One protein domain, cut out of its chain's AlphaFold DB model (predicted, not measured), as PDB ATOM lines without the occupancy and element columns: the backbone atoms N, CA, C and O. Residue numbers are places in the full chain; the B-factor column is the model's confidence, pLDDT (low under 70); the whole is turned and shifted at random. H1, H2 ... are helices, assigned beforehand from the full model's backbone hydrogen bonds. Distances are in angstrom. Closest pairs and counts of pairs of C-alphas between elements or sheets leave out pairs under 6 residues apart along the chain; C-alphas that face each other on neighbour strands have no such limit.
ATOM      1  N   THR A  20      27.963 -50.724 -33.633       89.06
ATOM      2  CA  THR A  20      28.331 -50.549 -32.218       89.06
ATOM      3  C   THR A  20      28.099 -49.124 -31.730       89.06
ATOM      4  O   THR A  20      27.468 -48.934 -30.696       89.06
ATOM      5  N   GLU A  21      28.534 -48.126 -32.495       88.81
ATOM      6  CA  GLU A  21      28.305 -46.706 -32.203       88.81
ATOM      7  C   GLU A  21      26.804 -46.377 -32.197       88.81
ATOM      8  O   GLU A  21      26.319 -45.647 -31.333       88.81
ATOM      9  N   ALA A  22      26.037 -46.994 -33.103       91.00
ATOM     10  CA  ALA A  22      24.586 -46.852 -33.143       91.00
ATOM     11  C   ALA A  22      23.911 -47.405 -31.883       91.00
ATOM     12  O   ALA A  22      23.028 -46.756 -31.321       91.00
ATOM     13  N   ILE A  23      24.334 -48.589 -31.424       94.19
ATOM     14  CA  ILE A  23      23.845 -49.195 -30.176       94.19
ATOM     15  C   ILE A  23      24.193 -48.295 -28.991       94.19
ATOM     16  O   ILE A  23      23.309 -47.971 -28.204       94.19
ATOM     17  N   MET A  24      25.446 -47.843 -28.900       95.31
ATOM     18  CA  MET A  24      25.896 -46.965 -27.819       95.31
ATOM     19  C   MET A  24      25.099 -45.662 -27.774       95.31
ATOM     20  O   MET A  24      24.674 -45.247 -26.702       95.31
ATOM     21  N   THR A  25      24.835 -45.053 -28.930       94.75
ATOM     22  CA  THR A  25      24.028 -43.828 -29.013       94.75
ATOM     23  C   THR A  25      22.616 -44.063 -28.475       94.75
ATOM     24  O   THR A  25      22.111 -43.259 -27.695       94.75
ATOM     25  N   ILE A  26      21.976 -45.176 -28.855       95.62
ATOM     26  CA  ILE A  26      20.644 -45.537 -28.344       95.62
ATOM     27  C   ILE A  26      20.681 -45.701 -26.822       95.62
ATOM     28  O   ILE A  26      19.811 -45.166 -26.140       95.62
ATOM     29  N   ASP A  27      21.684 -46.405 -26.300       95.88
ATOM     30  CA  ASP A  27      21.806 -46.713 -24.872       95.88
ATOM     31  C   ASP A  27      22.091 -45.448 -24.035       95.88
ATOM     32  O   ASP A  27      21.516 -45.264 -22.956       95.88
ATOM     33  N   ILE A  28      22.914 -44.528 -24.554       95.81
ATOM     34  CA  ILE A  28      23.144 -43.209 -23.944       95.81
ATOM     35  C   ILE A  28      21.845 -42.408 -23.926       95.81
ATOM     36  O   ILE A  28      21.463 -41.898 -22.878       95.81
ATOM     37  N   LEU A  29      21.132 -42.316 -25.054       94.56
ATOM     38  CA  LEU A  29      19.873 -41.570 -25.135       94.56
ATOM     39  C   LEU A  29      18.794 -42.159 -24.214       94.56
ATOM     40  O   LEU A  29      18.057 -41.416 -23.566       94.56
ATOM     41  N   GLU A  30      18.716 -43.487 -24.121       95.25
ATOM     42  CA  GLU A  30      17.779 -44.184 -23.237       95.25
ATOM     43  C   GLU A  30      18.005 -43.819 -21.769       95.25
ATOM     44  O   GLU A  30      17.034 -43.634 -21.038       95.25
ATOM     45  N   SER A  31      19.264 -43.653 -21.365       94.38
ATOM     46  CA  SER A  31      19.671 -43.323 -19.995       94.38
ATOM     47  C   SER A  31      20.008 -41.840 -19.782       94.38
ATOM     48  O   SER A  31      20.453 -41.457 -18.703       94.38
ATOM     49  N   TYR A  32      19.761 -40.985 -20.781       94.56
ATOM     50  CA  TYR A  32      20.279 -39.612 -20.791       94.56
ATOM     51  C   TYR A  32      19.714 -38.727 -19.671       94.56
ATOM     52  O   TYR A  32      20.377 -37.804 -19.208       94.56
ATOM     53  N   LEU A  33      18.481 -38.995 -19.232       93.38
ATOM     54  CA  LEU A  33      17.830 -38.341 -18.095       93.38
ATOM     55  C   LEU A  33      17.153 -39.405 -17.229       93.38
ATOM     56  O   LEU A  33      16.776 -40.458 -17.730       93.38
ATOM     57  N   GLU A  34      16.917 -39.111 -15.950       91.25
ATOM     58  CA  GLU A  34      16.357 -40.066 -14.973       91.25
ATOM     59  C   GLU A  34      15.027 -40.712 -15.413       91.25
ATOM     60  O   GLU A  34      14.748 -41.864 -15.097       91.25
ATOM     61  N   LYS A  35      14.204 -39.982 -16.175       89.19
ATOM     62  CA  LYS A  35      12.915 -40.467 -16.702       89.19
ATOM     63  C   LYS A  35      12.983 -40.915 -18.165       89.19
ATOM     64  O   LYS A  35      11.956 -41.299 -18.729       89.19
ATOM     65  N   SER A  36      14.153 -40.837 -18.797       89.94
ATOM     66  CA  SER A  36      14.357 -41.306 -20.165       89.94
ATOM     67  C   SER A  36      14.182 -42.822 -20.242       89.94
ATOM     68  O   SER A  36      14.403 -43.547 -19.278       89.94
ATOM     69  N   ASN A  37      13.682 -43.296 -21.380       91.75
ATOM     70  CA  ASN A  37      13.530 -44.717 -21.670       91.75
ATOM     71  C   ASN A  37      13.399 -44.908 -23.193       91.75
ATOM     72  O   ASN A  37      13.247 -43.935 -23.939       91.75
ATOM     73  N   MET A  38      13.383 -46.159 -23.657       89.81
ATOM     74  CA  MET A  38      13.278 -46.499 -25.082       89.81
ATOM     75  C   MET A  38      12.089 -45.862 -25.834       89.81
ATOM     76  O   MET A  38      12.180 -45.660 -27.045       89.81
ATOM     77  N   TYR A  39      10.962 -45.550 -25.175       85.25
ATOM     78  CA  TYR A  39       9.851 -44.854 -25.846       85.25
ATOM     79  C   TYR A  39      10.251 -43.442 -26.278       85.25
ATOM     80  O   TYR A  39       9.919 -43.042 -27.390       85.25
ATOM     81  N   HIS A  40      10.993 -42.714 -25.441       86.06
ATOM     82  CA  HIS A  40      11.429 -41.345 -25.731       86.06
ATOM     83  C   HIS A  40      12.483 -41.317 -26.843       86.06
ATOM     84  O   HIS A  40      12.413 -40.485 -27.744       86.06
ATOM     85  N   VAL A  41      13.399 -42.290 -26.848       88.94
ATOM     86  CA  VAL A  41      14.375 -42.445 -27.938       88.94
ATOM     87  C   VAL A  41      13.667 -42.760 -29.258       88.94
ATOM     88  O   VAL A  41      13.964 -42.162 -30.289       88.94
ATOM     89  N   ALA A  42      12.679 -43.658 -29.234       80.00
ATOM     90  CA  ALA A  42      11.884 -43.977 -30.417       80.00
ATOM     91  C   ALA A  42      11.110 -42.754 -30.929       80.00
ATOM     92  O   ALA A  42      11.083 -42.513 -32.136       80.00
ATOM     93  N   PHE A  43      10.554 -41.956 -30.014       79.25
ATOM     94  CA  PHE A  43       9.889 -40.698 -30.332       79.25
ATOM     95  C   PHE A  43      10.831 -39.709 -31.030       79.25
ATOM     96  O   PHE A  43      10.489 -39.215 -32.103       79.25
ATOM     97  N   LEU A  44      12.039 -39.485 -30.496       78.44
ATOM     98  CA  LEU A  44      13.046 -38.623 -31.131       78.44
ATOM     99  C   LEU A  44      13.453 -39.104 -32.525       78.44
ATOM    100  O   LEU A  44      13.698 -38.301 -33.424       78.44
ATOM    101  N   LEU A  45      13.530 -40.417 -32.716       77.81
ATOM    102  CA  LEU A  45      13.868 -41.014 -34.004       77.81
ATOM    103  C   LEU A  45      12.683 -41.049 -34.981       77.81
ATOM    104  O   LEU A  45      12.872 -41.437 -36.133       77.81
ATOM    105  N   GLY A  46      11.479 -40.658 -34.548       72.19
ATOM    106  CA  GLY A  46      10.271 -40.674 -35.371       72.19
ATOM    107  C   GLY A  46       9.770 -42.086 -35.690       72.19
ATOM    108  O   GLY A  46       9.164 -42.308 -36.738       72.19
ATOM    109  N   VAL A  47      10.034 -43.063 -34.816       76.06
ATOM    110  CA  VAL A  47       9.661 -44.473 -35.012       76.06
ATOM    111  C   VAL A  47       8.888 -45.024 -33.816       76.06
ATOM    112  O   VAL A  47       8.897 -44.475 -32.720       76.06
ATOM    113  N   SER A  48       8.215 -46.163 -33.995       77.31
ATOM    114  CA  SER A  48       7.600 -46.855 -32.857       77.31
ATOM    115  C   SER A  48       8.662 -47.537 -31.987       77.31
ATOM    116  O   SER A  48       9.653 -48.057 -32.506       77.31
ATOM    117  N   LYS A  49       8.421 -47.649 -30.672       82.19
ATOM    118  CA  LYS A  49       9.297 -48.415 -29.760       82.19
ATOM    119  C   LYS A  49       9.560 -49.833 -30.270       82.19
ATOM    120  O   LYS A  49      10.688 -50.305 -30.222       82.19
ATOM    121  N   LYS A  50       8.527 -50.515 -30.779       83.06
ATOM    122  CA  LYS A  50       8.662 -51.871 -31.336       83.06
ATOM    123  C   LYS A  50       9.652 -51.896 -32.506       83.06
ATOM    124  O   LYS A  50      10.451 -52.825 -32.600       83.06
ATOM    125  N   HIS A  51       9.608 -50.883 -33.375       82.56
ATOM    126  CA  HIS A  51      10.566 -50.748 -34.468       82.56
ATOM    127  C   HIS A  51      11.976 -50.508 -33.925       82.56
ATOM    128  O   HIS A  51      12.893 -51.208 -34.346       82.56
ATOM    129  N   LEU A  52      12.146 -49.590 -32.967       85.00
ATOM    130  CA  LEU A  52      13.456 -49.294 -32.383       85.00
ATOM    131  C   LEU A  52      14.075 -50.519 -31.697       85.00
ATOM    132  O   LEU A  52      15.239 -50.814 -31.937       85.00
ATOM    133  N   VAL A  53      13.298 -51.296 -30.935       90.69
ATOM    134  CA  VAL A  53      13.775 -52.548 -30.321       90.69
ATOM    135  C   VAL A  53      14.221 -53.547 -31.388       90.69
ATOM    136  O   VAL A  53      15.332 -54.063 -31.309       90.69
ATOM    137  N   LYS A  54      13.402 -53.771 -32.429       90.38
ATOM    138  CA  LYS A  54      13.774 -54.659 -33.545       90.38
ATOM    139  C   LYS A  54      15.050 -54.175 -34.239       90.38
ATOM    140  O   LYS A  54      15.893 -54.986 -34.606       90.38
ATOM    141  N   PHE A  55      15.185 -52.864 -34.424       89.00
ATOM    142  CA  PHE A  55      16.364 -52.259 -35.028       89.00
ATOM    143  C   PHE A  55      17.608 -52.397 -34.144       89.00
ATOM    144  O   PHE A  55      18.655 -52.774 -34.649       89.00
ATOM    145  N   ARG A  56      17.500 -52.194 -32.828       92.12
ATOM    146  CA  ARG A  56      18.604 -52.402 -31.882       92.12
ATOM    147  C   ARG A  56      19.071 -53.860 -31.870       92.12
ATOM    148  O   ARG A  56      20.266 -54.106 -31.975       92.12
ATOM    149  N   THR A  57      18.153 -54.831 -31.825       93.06
ATOM    150  CA  THR A  57      18.490 -56.265 -31.958       93.06
ATOM    151  C   THR A  57      19.223 -56.545 -33.265       93.06
ATOM    152  O   THR A  57      20.221 -57.256 -33.295       93.06
ATOM    153  N   PHE A  58      18.754 -55.939 -34.348       91.00
ATOM    154  CA  PHE A  58      19.381 -56.060 -35.650       91.00
ATOM    155  C   PHE A  58      20.804 -55.472 -35.689       91.00
ATOM    156  O   PHE A  58      21.707 -56.103 -36.230       91.00
ATOM    157  N   LEU A  59      21.033 -54.310 -35.069       90.81
ATOM    158  CA  LEU A  59      22.369 -53.721 -34.934       90.81
ATOM    159  C   LEU A  59      23.316 -54.624 -34.134       90.81
ATOM    160  O   LEU A  59      24.488 -54.714 -34.483       90.81
ATOM    161  N   ILE A  60      22.815 -55.311 -33.099       92.81
ATOM    162  CA  ILE A  60      23.599 -56.279 -32.311       92.81
ATOM    163  C   ILE A  60      24.031 -57.461 -33.184       92.81
ATOM    164  O   ILE A  60      25.182 -57.882 -33.134       92.81
ATOM    165  N   HIS A  61      23.145 -57.980 -34.032       89.94
ATOM    166  CA  HIS A  61      23.526 -59.031 -34.977       89.94
ATOM    167  C   HIS A  61      24.543 -58.528 -36.011       89.94
ATOM    168  O   HIS A  61      25.529 -59.207 -36.291       89.94
ATOM    169  N   ALA A  62      24.357 -57.308 -36.526       88.62
ATOM    170  CA  ALA A  62      25.306 -56.695 -37.451       88.62
ATOM    171  C   ALA A  62      26.684 -56.452 -36.801       88.62
ATOM    172  O   ALA A  62      27.702 -56.657 -37.457       88.62
ATOM    173  N   SER A  63      26.747 -56.063 -35.519       88.25
ATOM    174  CA  SER A  63      28.019 -55.881 -34.798       88.25
ATOM    175  C   SER A  63      28.747 -57.198 -34.521       88.25
ATOM    176  O   SER A  63      29.966 -57.204 -34.380       88.25
ATOM    177  N   GLN A  64      28.017 -58.314 -34.498       89.38
ATOM    178  CA  GLN A  64      28.557 -59.671 -34.384       89.38
ATOM    179  C   GLN A  64      28.951 -60.281 -35.741       89.38
ATOM    180  O   GLN A  64      29.434 -61.410 -35.783       89.38
ATOM    181  N   GLY A  65      28.767 -59.549 -36.845       84.06
ATOM    182  CA  GLY A  65      29.138 -59.997 -38.187       84.06
ATOM    183  C   GLY A  65      28.108 -60.898 -38.871       84.06
ATOM    184  O   GLY A  65      28.474 -61.622 -39.796       84.06
ATOM    185  N   ASP A  66      26.835 -60.870 -38.451       83.81
ATOM    186  CA  ASP A  66      25.770 -61.596 -39.151       83.81
ATOM    187  C   ASP A  66      25.619 -61.081 -40.601       83.81
ATOM    188  O   ASP A  66      25.323 -59.898 -40.806       83.81
ATOM    189  N   PRO A  67      25.791 -61.931 -41.633       76.94
ATOM    190  CA  PRO A  67      25.813 -61.474 -43.024       76.94
ATOM    191  C   PRO A  67      24.498 -60.850 -43.507       76.94
ATOM    192  O   PRO A  67      24.517 -59.928 -44.328       76.94
ATOM    193  N   VAL A  68      23.355 -61.340 -43.017       76.44
ATOM    194  CA  VAL A  68      22.030 -60.823 -43.393       76.44
ATOM    195  C   VAL A  68      21.820 -59.456 -42.748       76.44
ATOM    196  O   VAL A  68      21.393 -58.510 -43.416       76.44
ATOM    197  N   ALA A  69      22.206 -59.318 -41.479       78.62
ATOM    198  CA  ALA A  69      22.130 -58.062 -40.759       78.62
ATOM    199  C   ALA A  69      23.102 -57.009 -41.310       78.62
ATOM    200  O   ALA A  69      22.735 -55.851 -41.472       78.62
ATOM    201  N   CYS A  70      24.318 -57.377 -41.707       75.06
ATOM    202  CA  CYS A  70      25.223 -56.435 -42.368       75.06
ATOM    203  C   CYS A  70      24.658 -55.924 -43.712       75.06
ATOM    204  O   CYS A  70      24.820 -54.747 -44.055       75.06
ATOM    205  N   ALA A  71      23.960 -56.775 -44.472       71.25
ATOM    206  CA  ALA A  71      23.348 -56.387 -45.743       71.25
ATOM    207  C   ALA A  71      22.153 -55.436 -45.557       71.25
ATOM    208  O   ALA A  71      22.034 -54.441 -46.270       71.25
ATOM    209  N   GLU A  72      21.281 -55.697 -44.584       67.62
ATOM    210  CA  GLU A  72      20.125 -54.837 -44.304       67.62
ATOM    211  C   GLU A  72      20.513 -53.570 -43.502       67.62
ATOM    212  O   GLU A  72      19.852 -52.538 -43.600       67.62
ATOM    213  N   PHE A  73      21.643 -53.570 -42.788       68.44
ATOM    214  CA  PHE A  73      22.184 -52.385 -42.117       68.44
ATOM    215  C   PHE A  73      22.488 -51.268 -43.119       68.44
ATOM    216  O   PHE A  73      22.207 -50.098 -42.863       68.44
ATOM    217  N   ASN A  74      22.953 -51.643 -44.312       60.22
ATOM    218  CA  ASN A  74      23.188 -50.730 -45.425       60.22
ATOM    219  C   ASN A  74      21.921 -50.037 -45.962       60.22
ATOM    220  O   ASN A  74      22.026 -48.952 -46.531       60.22
ATOM    221  N   SER A  75      20.730 -50.631 -45.813       57.28
ATOM    222  CA  SER A  75      19.485 -50.077 -46.371       57.28
ATOM    223  C   SER A  75      18.729 -49.155 -45.405       57.28
ATOM    224  O   SER A  75      17.859 -48.396 -45.830       57.28
ATOM    225  N   ARG A  76      19.076 -49.148 -44.110       65.38
ATOM    226  CA  ARG A  76      18.355 -48.422 -43.042       65.38
ATOM    227  C   ARG A  76      18.896 -47.009 -42.763       65.38
ATOM    228  O   ARG A  76      19.012 -46.576 -41.617       65.38
ATOM    229  N   ILE A  77      19.189 -46.263 -43.824       66.69
ATOM    230  CA  ILE A  77      19.878 -44.961 -43.781       66.69
ATOM    231  C   ILE A  77      19.155 -43.875 -42.944       66.69
ATOM    232  O   ILE A  77      19.850 -43.175 -42.207       66.69
ATOM    233  N   PRO A  78      17.814 -43.692 -42.987       70.62
ATOM    234  CA  PRO A  78      17.171 -42.561 -42.300       70.62
ATOM    235  C   PRO A  78      17.311 -42.584 -40.771       70.62
ATOM    236  O   PRO A  78      17.676 -41.575 -40.174       70.62
ATOM    237  N   ILE A  79      17.095 -43.742 -40.137       79.19
ATOM    238  CA  ILE A  79      17.249 -43.886 -38.678       79.19
ATOM    239  C   ILE A  79      18.717 -43.672 -38.284       79.19
ATOM    240  O   ILE A  79      19.002 -43.004 -37.295       79.19
ATOM    241  N   MET A  80      19.648 -44.187 -39.092       79.06
ATOM    242  CA  MET A  80      21.088 -44.030 -38.870       79.06
ATOM    243  C   MET A  80      21.553 -42.576 -38.968       79.06
ATOM    244  O   MET A  80      22.413 -42.169 -38.193       79.06
ATOM    245  N   ARG A  81      20.974 -41.779 -39.874       76.62
ATOM    246  CA  ARG A  81      21.258 -40.339 -39.982       76.62
ATOM    247  C   ARG A  81      20.838 -39.582 -38.727       76.62
ATOM    248  O   ARG A  81      21.633 -38.812 -38.203       76.62
ATOM    249  N   ASN A  82      19.629 -39.841 -38.230       78.50
ATOM    250  CA  ASN A  82      19.137 -39.196 -37.012       78.50
ATOM    251  C   ASN A  82      19.955 -39.617 -35.788       78.50
ATOM    252  O   ASN A  82      20.309 -38.774 -34.976       78.50
ATOM    253  N   LEU A  83      20.313 -40.901 -35.674       86.56
ATOM    254  CA  LEU A  83      21.194 -41.361 -34.599       86.56
ATOM    255  C   LEU A  83      22.567 -40.693 -34.654       86.56
ATOM    256  O   LEU A  83      23.028 -40.198 -33.635       86.56
ATOM    257  N   TYR A  84      23.194 -40.634 -35.830       84.12
ATOM    258  CA  TYR A  84      24.479 -39.951 -35.988       84.12
ATOM    259  C   TYR A  84      24.382 -38.480 -35.569       84.12
ATOM    260  O   TYR A  84      25.220 -37.987 -34.821       84.12
ATOM    261  N   ALA A  85      23.322 -37.797 -35.992       78.94
ATOM    262  CA  ALA A  85      23.065 -36.416 -35.622       78.94
ATOM    263  C   ALA A  85      22.897 -36.220 -34.105       78.94
ATOM    264  O   ALA A  85      23.541 -35.351 -33.523       78.94
ATOM    265  N   TYR A  86      22.104 -37.070 -33.447       84.38
ATOM    266  CA  TYR A  86      21.953 -37.030 -31.992       84.38
ATOM    267  C   TYR A  86      23.254 -37.367 -31.261       84.38
ATOM    268  O   TYR A  86      23.559 -36.730 -30.258       84.38
ATOM    269  N   ASN A  87      24.062 -38.295 -31.784       87.00
ATOM    270  CA  ASN A  87      25.389 -38.578 -31.243       87.00
ATOM    271  C   ASN A  87      26.302 -37.345 -31.307       87.00
ATOM    272  O   ASN A  87      26.965 -37.010 -30.333       87.00
ATOM    273  N   ARG A  88      26.283 -36.611 -32.426       82.12
ATOM    274  CA  ARG A  88      27.018 -35.343 -32.542       82.12
ATOM    275  C   ARG A  88      26.483 -34.289 -31.573       82.12
ATOM    276  O   ARG A  88      27.287 -33.617 -30.940       82.12
ATOM    277  N   LEU A  89      25.162 -34.164 -31.417       78.19
ATOM    278  CA  LEU A  89      24.543 -33.221 -30.474       78.19
ATOM    279  C   LEU A  89      24.920 -33.502 -29.017       78.19
ATOM    280  O   LEU A  89      25.172 -32.557 -28.278       78.19
ATOM    281  N   LEU A  90      25.027 -34.773 -28.622       82.25
ATOM    282  CA  LEU A  90      25.519 -35.157 -27.294       82.25
ATOM    283  C   LEU A  90      26.920 -34.593 -27.003       82.25
ATOM    284  O   LEU A  90      27.210 -34.258 -25.857       82.25
ATOM    285  N   GLU A  91      27.772 -34.471 -28.026       79.25
ATOM    286  CA  GLU A  91      29.129 -33.933 -27.899       79.25
ATOM    287  C   GLU A  91      29.180 -32.401 -27.980       79.25
ATOM    288  O   GLU A  91      29.899 -31.773 -27.204       79.25
ATOM    289  N   ILE A  92      28.460 -31.796 -28.934       71.38
ATOM    290  CA  ILE A  92      28.616 -30.368 -29.267       71.38
ATOM    291  C   ILE A  92      27.658 -29.448 -28.502       71.38
ATOM    292  O   ILE A  92      28.014 -28.304 -28.236       71.38
ATOM    293  N   ASP A  93      26.453 -29.921 -28.166       76.56
ATOM    294  CA  ASP A  93      25.421 -29.139 -27.474       76.56
ATOM    295  C   ASP A  93      24.543 -30.041 -26.575       76.56
ATOM    296  O   ASP A  93      23.380 -30.350 -26.882       76.56
ATOM    297  N   PRO A  94      25.092 -30.496 -25.434       79.00
ATOM    298  CA  PRO A  94      24.391 -31.402 -24.530       79.00
ATOM    299  C   PRO A  94      23.166 -30.763 -23.861       79.00
ATOM    300  O   PRO A  94      22.248 -31.487 -23.454       79.00
ATOM    301  N   GLU A  95      23.121 -29.432 -23.744       81.19
ATOM    302  CA  GLU A  95      21.967 -28.710 -23.200       81.19
ATOM    303  C   GLU A  95      20.797 -28.739 -24.183       81.19
ATOM    304  O   GLU A  95      19.683 -29.087 -23.786       81.19
ATOM    305  N   PHE A  96      21.038 -28.504 -25.475       79.38
ATOM    306  CA  PHE A  96      19.989 -28.660 -26.479       79.38
ATOM    307  C   PHE A  96      19.502 -30.112 -26.581       79.38
ATOM    308  O   PHE A  96      18.296 -30.365 -26.638       79.38
ATOM    309  N   MET A  97      20.403 -31.096 -26.486       84.25
ATOM    310  CA  MET A  97      20.006 -32.508 -26.416       84.25
ATOM    311  C   MET A  97      19.140 -32.804 -25.177       84.25
ATOM    312  O   MET A  97      18.186 -33.587 -25.235       84.25
ATOM    313  N   ARG A  98      19.419 -32.143 -24.046       84.31
ATOM    314  CA  ARG A  98      18.604 -32.245 -22.828       84.31
ATOM    315  C   ARG A  98      17.217 -31.646 -23.033       84.31
ATOM    316  O   ARG A  98      16.247 -32.237 -22.559       84.31
ATOM    317  N   GLU A  99      17.102 -30.520 -23.732       80.69
ATOM    318  CA  GLU A  99      15.809 -29.939 -24.110       80.69
ATOM    319  C   GLU A  99      15.001 -30.893 -24.995       80.69
ATOM    320  O   GLU A  99      13.838 -31.156 -24.692       80.69
ATOM    321  N   LEU A 100      15.626 -31.476 -26.024       79.50
ATOM    322  CA  LEU A 100      14.996 -32.458 -26.913       79.50
ATOM    323  C   LEU A 100      14.492 -33.688 -26.145       79.50
ATOM    324  O   LEU A 100      13.352 -34.114 -26.330       79.50
ATOM    325  N   MET A 101      15.306 -34.244 -25.243       85.44
ATOM    326  CA  MET A 101      14.896 -35.393 -24.427       85.44
ATOM    327  C   MET A 101      13.790 -35.042 -23.429       85.44
ATOM    328  O   MET A 101      12.865 -35.833 -23.244       85.44
ATOM    329  N   ARG A 102      13.832 -33.860 -22.801       85.69
ATOM    330  CA  ARG A 102      12.740 -33.387 -21.930       85.69
ATOM    331  C   ARG A 102      11.441 -33.225 -22.710       85.69
ATOM    332  O   ARG A 102      10.393 -33.631 -22.219       85.69
ATOM    333  N   ASP A 103      11.513 -32.680 -23.916       77.56
ATOM    334  CA  ASP A 103      10.358 -32.536 -24.795       77.56
ATOM    335  C   ASP A 103       9.773 -33.903 -25.192       77.56
ATOM    336  O   ASP A 103       8.564 -34.107 -25.091       77.56
ATOM    337  N   ALA A 104      10.623 -34.881 -25.517       80.25
ATOM    338  CA  ALA A 104      10.199 -36.255 -25.790       80.25
ATOM    339  C   ALA A 104       9.530 -36.941 -24.583       80.25
ATOM    340  O   ALA A 104       8.633 -37.762 -24.765       80.25
ATOM    341  N   ILE A 105       9.946 -36.613 -23.354       82.44
ATOM    342  CA  ILE A 105       9.321 -37.112 -22.116       82.44
ATOM    343  C   ILE A 105       7.947 -36.468 -21.885       82.44
ATOM    344  O   ILE A 105       7.009 -37.135 -21.448       82.44
ATOM    345  N   LEU A 106       7.831 -35.162 -22.135       78.62
ATOM    346  CA  LEU A 106       6.626 -34.390 -21.830       78.62
ATOM    347  C   LEU A 106       5.530 -34.560 -22.889       78.62
ATOM    348  O   LEU A 106       4.348 -34.567 -22.544       78.62
ATOM    349  N   ASN A 107       5.892 -34.724 -24.163       65.06
ATOM    350  CA  ASN A 107       4.922 -34.804 -25.251       65.06
ATOM    351  C   ASN A 107       4.606 -36.255 -25.614       65.06
ATOM    352  O   ASN A 107       5.287 -36.900 -26.407       65.06
ATOM    353  N   GLN A 108       3.483 -36.748 -25.091       51.66
ATOM    354  CA  GLN A 108       2.942 -38.069 -25.436       51.66
ATOM    355  C   GLN A 108       2.237 -38.101 -26.808       51.66
ATOM    356  O   GLN A 108       1.832 -39.165 -27.273       51.66
ATOM    357  N   SER A 109       2.093 -36.949 -27.478       47.16
ATOM    358  CA  SER A 109       1.521 -36.835 -28.823       47.16
ATOM    359  C   SER A 109       2.432 -35.985 -29.715       47.16
ATOM    360  O   SER A 109       2.840 -34.889 -29.337       47.16
ATOM    361  N   GLY A 110       2.774 -36.480 -30.910       46.72
ATOM    362  CA  GLY A 110       3.755 -35.854 -31.813       46.72
ATOM    363  C   GLY A 110       3.387 -34.468 -32.364       46.72
ATOM    364  O   GLY A 110       4.149 -33.920 -33.154       46.72
ATOM    365  N   LYS A 111       2.242 -33.896 -31.965       40.19
ATOM    366  CA  LYS A 111       1.781 -32.564 -32.387       40.19
ATOM    367  C   LYS A 111       2.466 -31.412 -31.640       40.19
ATOM    368  O   LYS A 111       2.481 -30.305 -32.161       40.19
ATOM    369  N   ASP A 112       3.077 -31.682 -30.485       43.12
ATOM    370  CA  ASP A 112       3.671 -30.668 -29.601       43.12
ATOM    371  C   ASP A 112       5.202 -30.768 -29.474       43.12
ATOM    372  O   ASP A 112       5.779 -30.243 -28.523       43.12
ATOM    373  N   ASN A 113       5.874 -31.419 -30.430       51.28
ATOM    374  CA  ASN A 113       7.334 -31.559 -30.428       51.28
ATOM    375  C   ASN A 113       8.031 -30.181 -30.538       51.28
ATOM    376  O   ASN A 113       7.628 -29.341 -31.348       51.28
ATOM    377  N   ILE A 114       9.095 -29.946 -29.766       51.28
ATOM    378  CA  ILE A 114       9.913 -28.719 -29.783       51.28
ATOM    379  C   ILE A 114      10.464 -28.376 -31.175       51.28
ATOM    380  O   ILE A 114      10.554 -27.197 -31.523       51.28
ATOM    381  N   LEU A 115      10.733 -29.381 -32.015       51.47
ATOM    382  CA  LEU A 115      11.120 -29.209 -33.422       51.47
ATOM    383  C   LEU A 115       9.995 -28.584 -34.260       51.47
ATOM    384  O   LEU A 115      10.243 -27.820 -35.190       51.47
ATOM    385  N   HIS A 116       8.743 -28.874 -33.903       45.75
ATOM    386  CA  HIS A 116       7.564 -28.279 -34.521       45.75
ATOM    387  C   HIS A 116       7.260 -26.892 -33.930       45.75
ATOM    388  O   HIS A 116       6.916 -25.974 -34.678       45.75
ATOM    389  N   LYS A 117       7.435 -26.708 -32.611       46.53
ATOM    390  CA  LYS A 117       7.230 -25.423 -31.906       46.53
ATOM    391  C   LYS A 117       8.249 -24.351 -32.305       46.53
ATOM    392  O   LYS A 117       7.896 -23.179 -32.360       46.53
ATOM    393  N   ARG A 118       9.489 -24.736 -32.634       48.91
ATOM    394  CA  ARG A 118      10.542 -23.822 -33.124       48.91
ATOM    395  C   ARG A 118      10.469 -23.538 -34.635       48.91
ATOM    396  O   ARG A 118      11.409 -22.985 -35.195       48.91
ATOM    397  N   GLY A 119       9.348 -23.861 -35.288       42.22
ATOM    398  CA  GLY A 119       9.089 -23.458 -36.672       42.22
ATOM    399  C   GLY A 119       9.621 -24.426 -37.728       42.22
ATOM    400  O   GLY A 119      10.244 -23.992 -38.689       42.22
ATOM    401  N   GLY A 120       9.366 -25.730 -37.573       43.31
ATOM    402  CA  GLY A 120       9.322 -26.662 -38.707       43.31
ATOM    403  C   GLY A 120      10.598 -26.794 -39.546       43.31
ATOM    404  O   GLY A 120      10.511 -27.212 -40.696       43.31
ATOM    405  N   LYS A 121      11.783 -26.493 -39.003       39.62
ATOM    406  CA  LYS A 121      13.058 -26.865 -39.631       39.62
ATOM    407  C   LYS A 121      13.388 -28.318 -39.307       39.62
ATOM    408  O   LYS A 121      14.278 -28.617 -38.510       39.62
ATOM    409  N   VAL A 122      12.683 -29.220 -39.983       41.97
ATOM    410  CA  VAL A 122      13.064 -30.637 -40.127       41.97
ATOM    411  C   VAL A 122      14.502 -30.770 -40.682       41.97
ATOM    412  O   VAL A 122      15.143 -31.795 -40.478       41.97
ATOM    413  N   ASP A 123      15.057 -29.691 -41.248       37.31
ATOM    414  CA  ASP A 123      16.432 -29.567 -41.747       37.31
ATOM    415  C   ASP A 123      17.533 -29.414 -40.683       37.31
ATOM    416  O   ASP A 123      18.703 -29.370 -41.040       37.31
ATOM    417  N   THR A 124      17.220 -29.306 -39.386       41.50
ATOM    418  CA  THR A 124      18.250 -28.954 -38.372       41.50
ATOM    419  C   THR A 124      18.527 -30.008 -37.316       41.50
ATOM    420  O   THR A 124      19.387 -29.792 -36.465       41.50
ATOM    421  N   LEU A 125      17.900 -31.184 -37.384       40.50
ATOM    422  CA  LEU A 125      18.261 -32.257 -36.456       40.50
ATOM    423  C   LEU A 125      19.716 -32.714 -36.622       40.50
ATOM    424  O   LEU A 125      20.300 -33.159 -35.644       40.50
ATOM    425  N   SER A 126      20.313 -32.538 -37.808       41.78
ATOM    426  CA  SER A 126      21.743 -32.745 -38.083       41.78
ATOM    427  C   SER A 126      22.663 -31.647 -37.548       41.78
ATOM    428  O   SER A 126      23.873 -31.848 -37.570       41.78
ATOM    429  N   GLY A 127      22.137 -30.486 -37.138       36.34
ATOM    430  CA  GLY A 127      22.946 -29.296 -36.846       36.34
ATOM    431  C   GLY A 127      23.749 -28.766 -38.044       36.34
ATOM    432  O   GLY A 127      24.559 -27.867 -37.873       36.34
ATOM    433  N   LEU A 128      23.532 -29.317 -39.243       36.03
ATOM    434  CA  LEU A 128      24.210 -28.949 -40.483       36.03
ATOM    435  C   LEU A 128      23.161 -28.363 -41.423       36.03
ATOM    436  O   LEU A 128      22.166 -29.031 -41.708       36.03
ATOM    437  N   SER A 129      23.389 -27.150 -41.920       44.34
ATOM    438  CA  SER A 129      22.682 -26.631 -43.092       44.34
ATOM    439  C   SER A 129      22.808 -27.606 -44.267       44.34
ATOM    440  O   SER A 129      23.733 -28.415 -44.324       44.34
ATOM    441  N   GLU A 130      21.894 -27.540 -45.234       45.72
ATOM    442  CA  GLU A 130      21.961 -28.374 -46.445       45.72
ATOM    443  C   GLU A 130      23.315 -28.218 -47.168       45.72
ATOM    444  O   GLU A 130      23.869 -29.168 -47.718       45.72
ATOM    445  N   GLU A 131      23.906 -27.028 -47.069       45.38
ATOM    446  CA  GLU A 131      25.232 -26.693 -47.573       45.38
ATOM    447  C   GLU A 131      26.359 -27.339 -46.756       45.38
ATOM    448  O   GLU A 131      27.247 -27.954 -47.340       45.38
ATOM    449  N   GLU A 132      26.302 -27.305 -45.421       42.09
ATOM    450  CA  GLU A 132      27.259 -27.996 -44.541       42.09
ATOM    451  C   GLU A 132      27.139 -29.523 -44.645       42.09
ATOM    452  O   GLU A 132      28.137 -30.241 -44.575       42.09
ATOM    453  N   LEU A 133      25.932 -30.038 -44.878       48.62
ATOM    454  CA  LEU A 133      25.675 -31.445 -45.163       48.62
ATOM    455  C   LEU A 133      26.350 -31.842 -46.484       48.62
ATOM    456  O   LEU A 133      27.085 -32.830 -46.535       48.62
ATOM    457  N   ASN A 134      26.166 -31.036 -47.530       49.28
ATOM    458  CA  ASN A 134      26.785 -31.246 -48.835       49.28
ATOM    459  C   ASN A 134      28.309 -31.050 -48.798       49.28
ATOM    460  O   ASN A 134      29.025 -31.804 -49.451       49.28
ATOM    461  N   GLN A 135      28.825 -30.120 -47.991       43.16
ATOM    462  CA  GLN A 135      30.260 -29.915 -47.771       43.16
ATOM    463  C   GLN A 135      30.890 -31.034 -46.947       43.16
ATOM    464  O   GLN A 135      32.007 -31.441 -47.251       43.16
ATOM    465  N   THR A 136      30.195 -31.581 -45.948       42.81
ATOM    466  CA  THR A 136      30.675 -32.742 -45.181       42.81
ATOM    467  C   THR A 136      30.736 -33.971 -46.086       42.81
ATOM    468  O   THR A 136      31.740 -34.680 -46.112       42.81
ATOM    469  N   VAL A 137      29.708 -34.175 -46.919       41.00
ATOM    470  CA  VAL A 137      29.694 -35.214 -47.957       41.00
ATOM    471  C   VAL A 137      30.809 -34.988 -48.989       41.00
ATOM    472  O   VAL A 137      31.504 -35.942 -49.341       41.00
ATOM    473  N   ALA A 138      31.041 -33.754 -49.442       35.56
ATOM    474  CA  ALA A 138      32.077 -33.421 -50.421       35.56
ATOM    475  C   ALA A 138      33.502 -33.553 -49.852       35.56
ATOM    476  O   ALA A 138      34.347 -34.179 -50.486       35.56
ATOM    477  N   SER A 139      33.753 -33.066 -48.636       34.28
ATOM    478  CA  SER A 139      35.039 -33.172 -47.926       34.28
ATOM    479  C   SER A 139      35.399 -34.629 -47.639       34.28
ATOM    480  O   SER A 139      36.535 -35.050 -47.841       34.28
ATOM    481  N   TYR A 140      34.407 -35.444 -47.268       29.47
ATOM    482  CA  TYR A 140      34.571 -36.889 -47.104       29.47
ATOM    483  C   TYR A 140      34.765 -37.625 -48.442       29.47
ATOM    484  O   TYR A 140      35.377 -38.691 -48.494       29.47
ATOM    485  N   THR A 141      34.259 -37.068 -49.547       30.52
ATOM    486  CA  THR A 141      34.512 -37.586 -50.901       30.52
ATOM    487  C   THR A 141      35.944 -37.273 -51.334       30.52
ATOM    488  O   THR A 141      36.624 -38.176 -51.812       30.52
ATOM    489  N   GLN A 142      36.426 -36.052 -51.071       28.03
ATOM    490  CA  GLN A 142      37.798 -35.612 -51.348       28.03
ATOM    491  C   GLN A 142      38.853 -36.389 -50.548       28.03
ATOM    492  O   GLN A 142      39.846 -36.830 -51.124       28.03
ATOM    493  N   TYR A 143      38.610 -36.619 -49.254       27.28
ATOM    494  CA  TYR A 143      39.482 -37.405 -48.370       27.28
ATOM    495  C   TYR A 143      39.638 -38.877 -48.793       27.28
ATOM    496  O   TYR A 143      40.558 -39.548 -48.356       27.28
ATOM    497  N   VAL A 144      38.734 -39.397 -49.628       28.44
ATOM    498  CA  VAL A 144      38.771 -40.789 -50.116       28.44
ATOM    499  C   VAL A 144      39.364 -40.885 -51.528       28.44
ATOM    500  O   VAL A 144      39.681 -41.976 -51.996       28.44
TER     501      VAL A 144
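AT A GLANCE: This is residues 20 to 144 of the 146 residues of an uncharacterized protein of Vibrio cholerae (UniProt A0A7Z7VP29). Short helices cross one another in a compact body in which H1 lies between H3 on one side and H5 on the other, while H2 and H6 close one end of this group. H4 folds back from the far end of H3, and the last helix, H8, is an arm that sticks out from the body with residues 130 to 135 and 137 to 144. The printed part has 125 residues with eight named helices, H1 to H8 in order along the chain, and no named strand; the class is all helix. The whole is compact, with a radius of gyration of the C-alphas of 15.2 A, and the C-alphas span 39 by 34 by 23 A.

HOW THE PARTS SIT: H1, residues 20 to 30, touches H2, residues 38 to 44, about perpendicular at 82 degrees; their closest C-alphas are those of Glu 30 and Met 38, 5.4 A apart. H1 also touches H3, residues 49 to 63, opposite ways at a shallow tilt of 31 degrees, with the C-alphas of Thr 20 and Ser 63 closest at 5.9 A. H2 touches residues 49 to 52 of H3, about perpendicular at 82 degrees; the closest C-alphas, of Ala 42 and Lys 49, are 5.2 A apart. Residues 58 to 62 of H3 touch H4, residues 67 to 73, opposite ways at a steep tilt of 48 degrees, with the C-alphas of Ala 62 and Ala 69 closest at 4.8 A. H5, residues 77 to 92, touches H1 with its residues 80 to 87, the same way at a steep tilt of 66 degrees; the closest C-alphas, of Thr 25 and Asn 87, are 5.9 A apart. H3 and H5 are apart, and H4 and H5 meet only through their link. H6, residues 94 to 106, touches H5 opposite ways at a steep tilt of 56 degrees, with the C-alphas of Leu 89 and Met 97 closest at 6.1 A. Residues 100 to 105 of H6 touch H2, only just about perpendicular at 70.0 degrees; the closest C-alphas, of His 40 and Ala 104, are 5.2 A apart. H7, residues 114 to 117, is close to H6 but not clearly touching it, with the C-alphas of Asp 103 and Ile 114 closest at 6.3 A. H8, residues 130 to 144, touches no helix. In H1, H2, H3, H4 and H6 every O i to N i+4 pair is within hydrogen-bond range; in H5 it is 11 of 12 and in H8 10 of 11, while H7 is too short for such a pair.

IN THESE COORDINATES: H1 begins at C-alpha 20, at (28.331, -50.549, -32.218), and measures 15.2 A from first to last C-alpha. H2, residues 38 to 44, is followed by H3, residues 49 to 63, 20.8 A long. H4, residues 67 to 73, precedes H5, the longest helix by residues, which runs 22.4 A from C-alpha 77 at (19.878, -44.961, -43.781). H6, residues 94 to 106, is 18.2 A long, and H7 has four residues. H8 is 21.2 A long and ends at C-alpha 144, at (38.771, -40.789, -50.116).

THE WHOLE: The two C-alphas farthest apart are those of Gln 108 and Val 144, at 43.6 A. The printed part has no cut. The link from H7 to H8 is long, with 12 residues, and residues 116 to 122 stand free. The mean pLDDT of the printed part is 70.8; residues 72 to 77 and 107 to 144 are under 70, and the mean of H8 is 38.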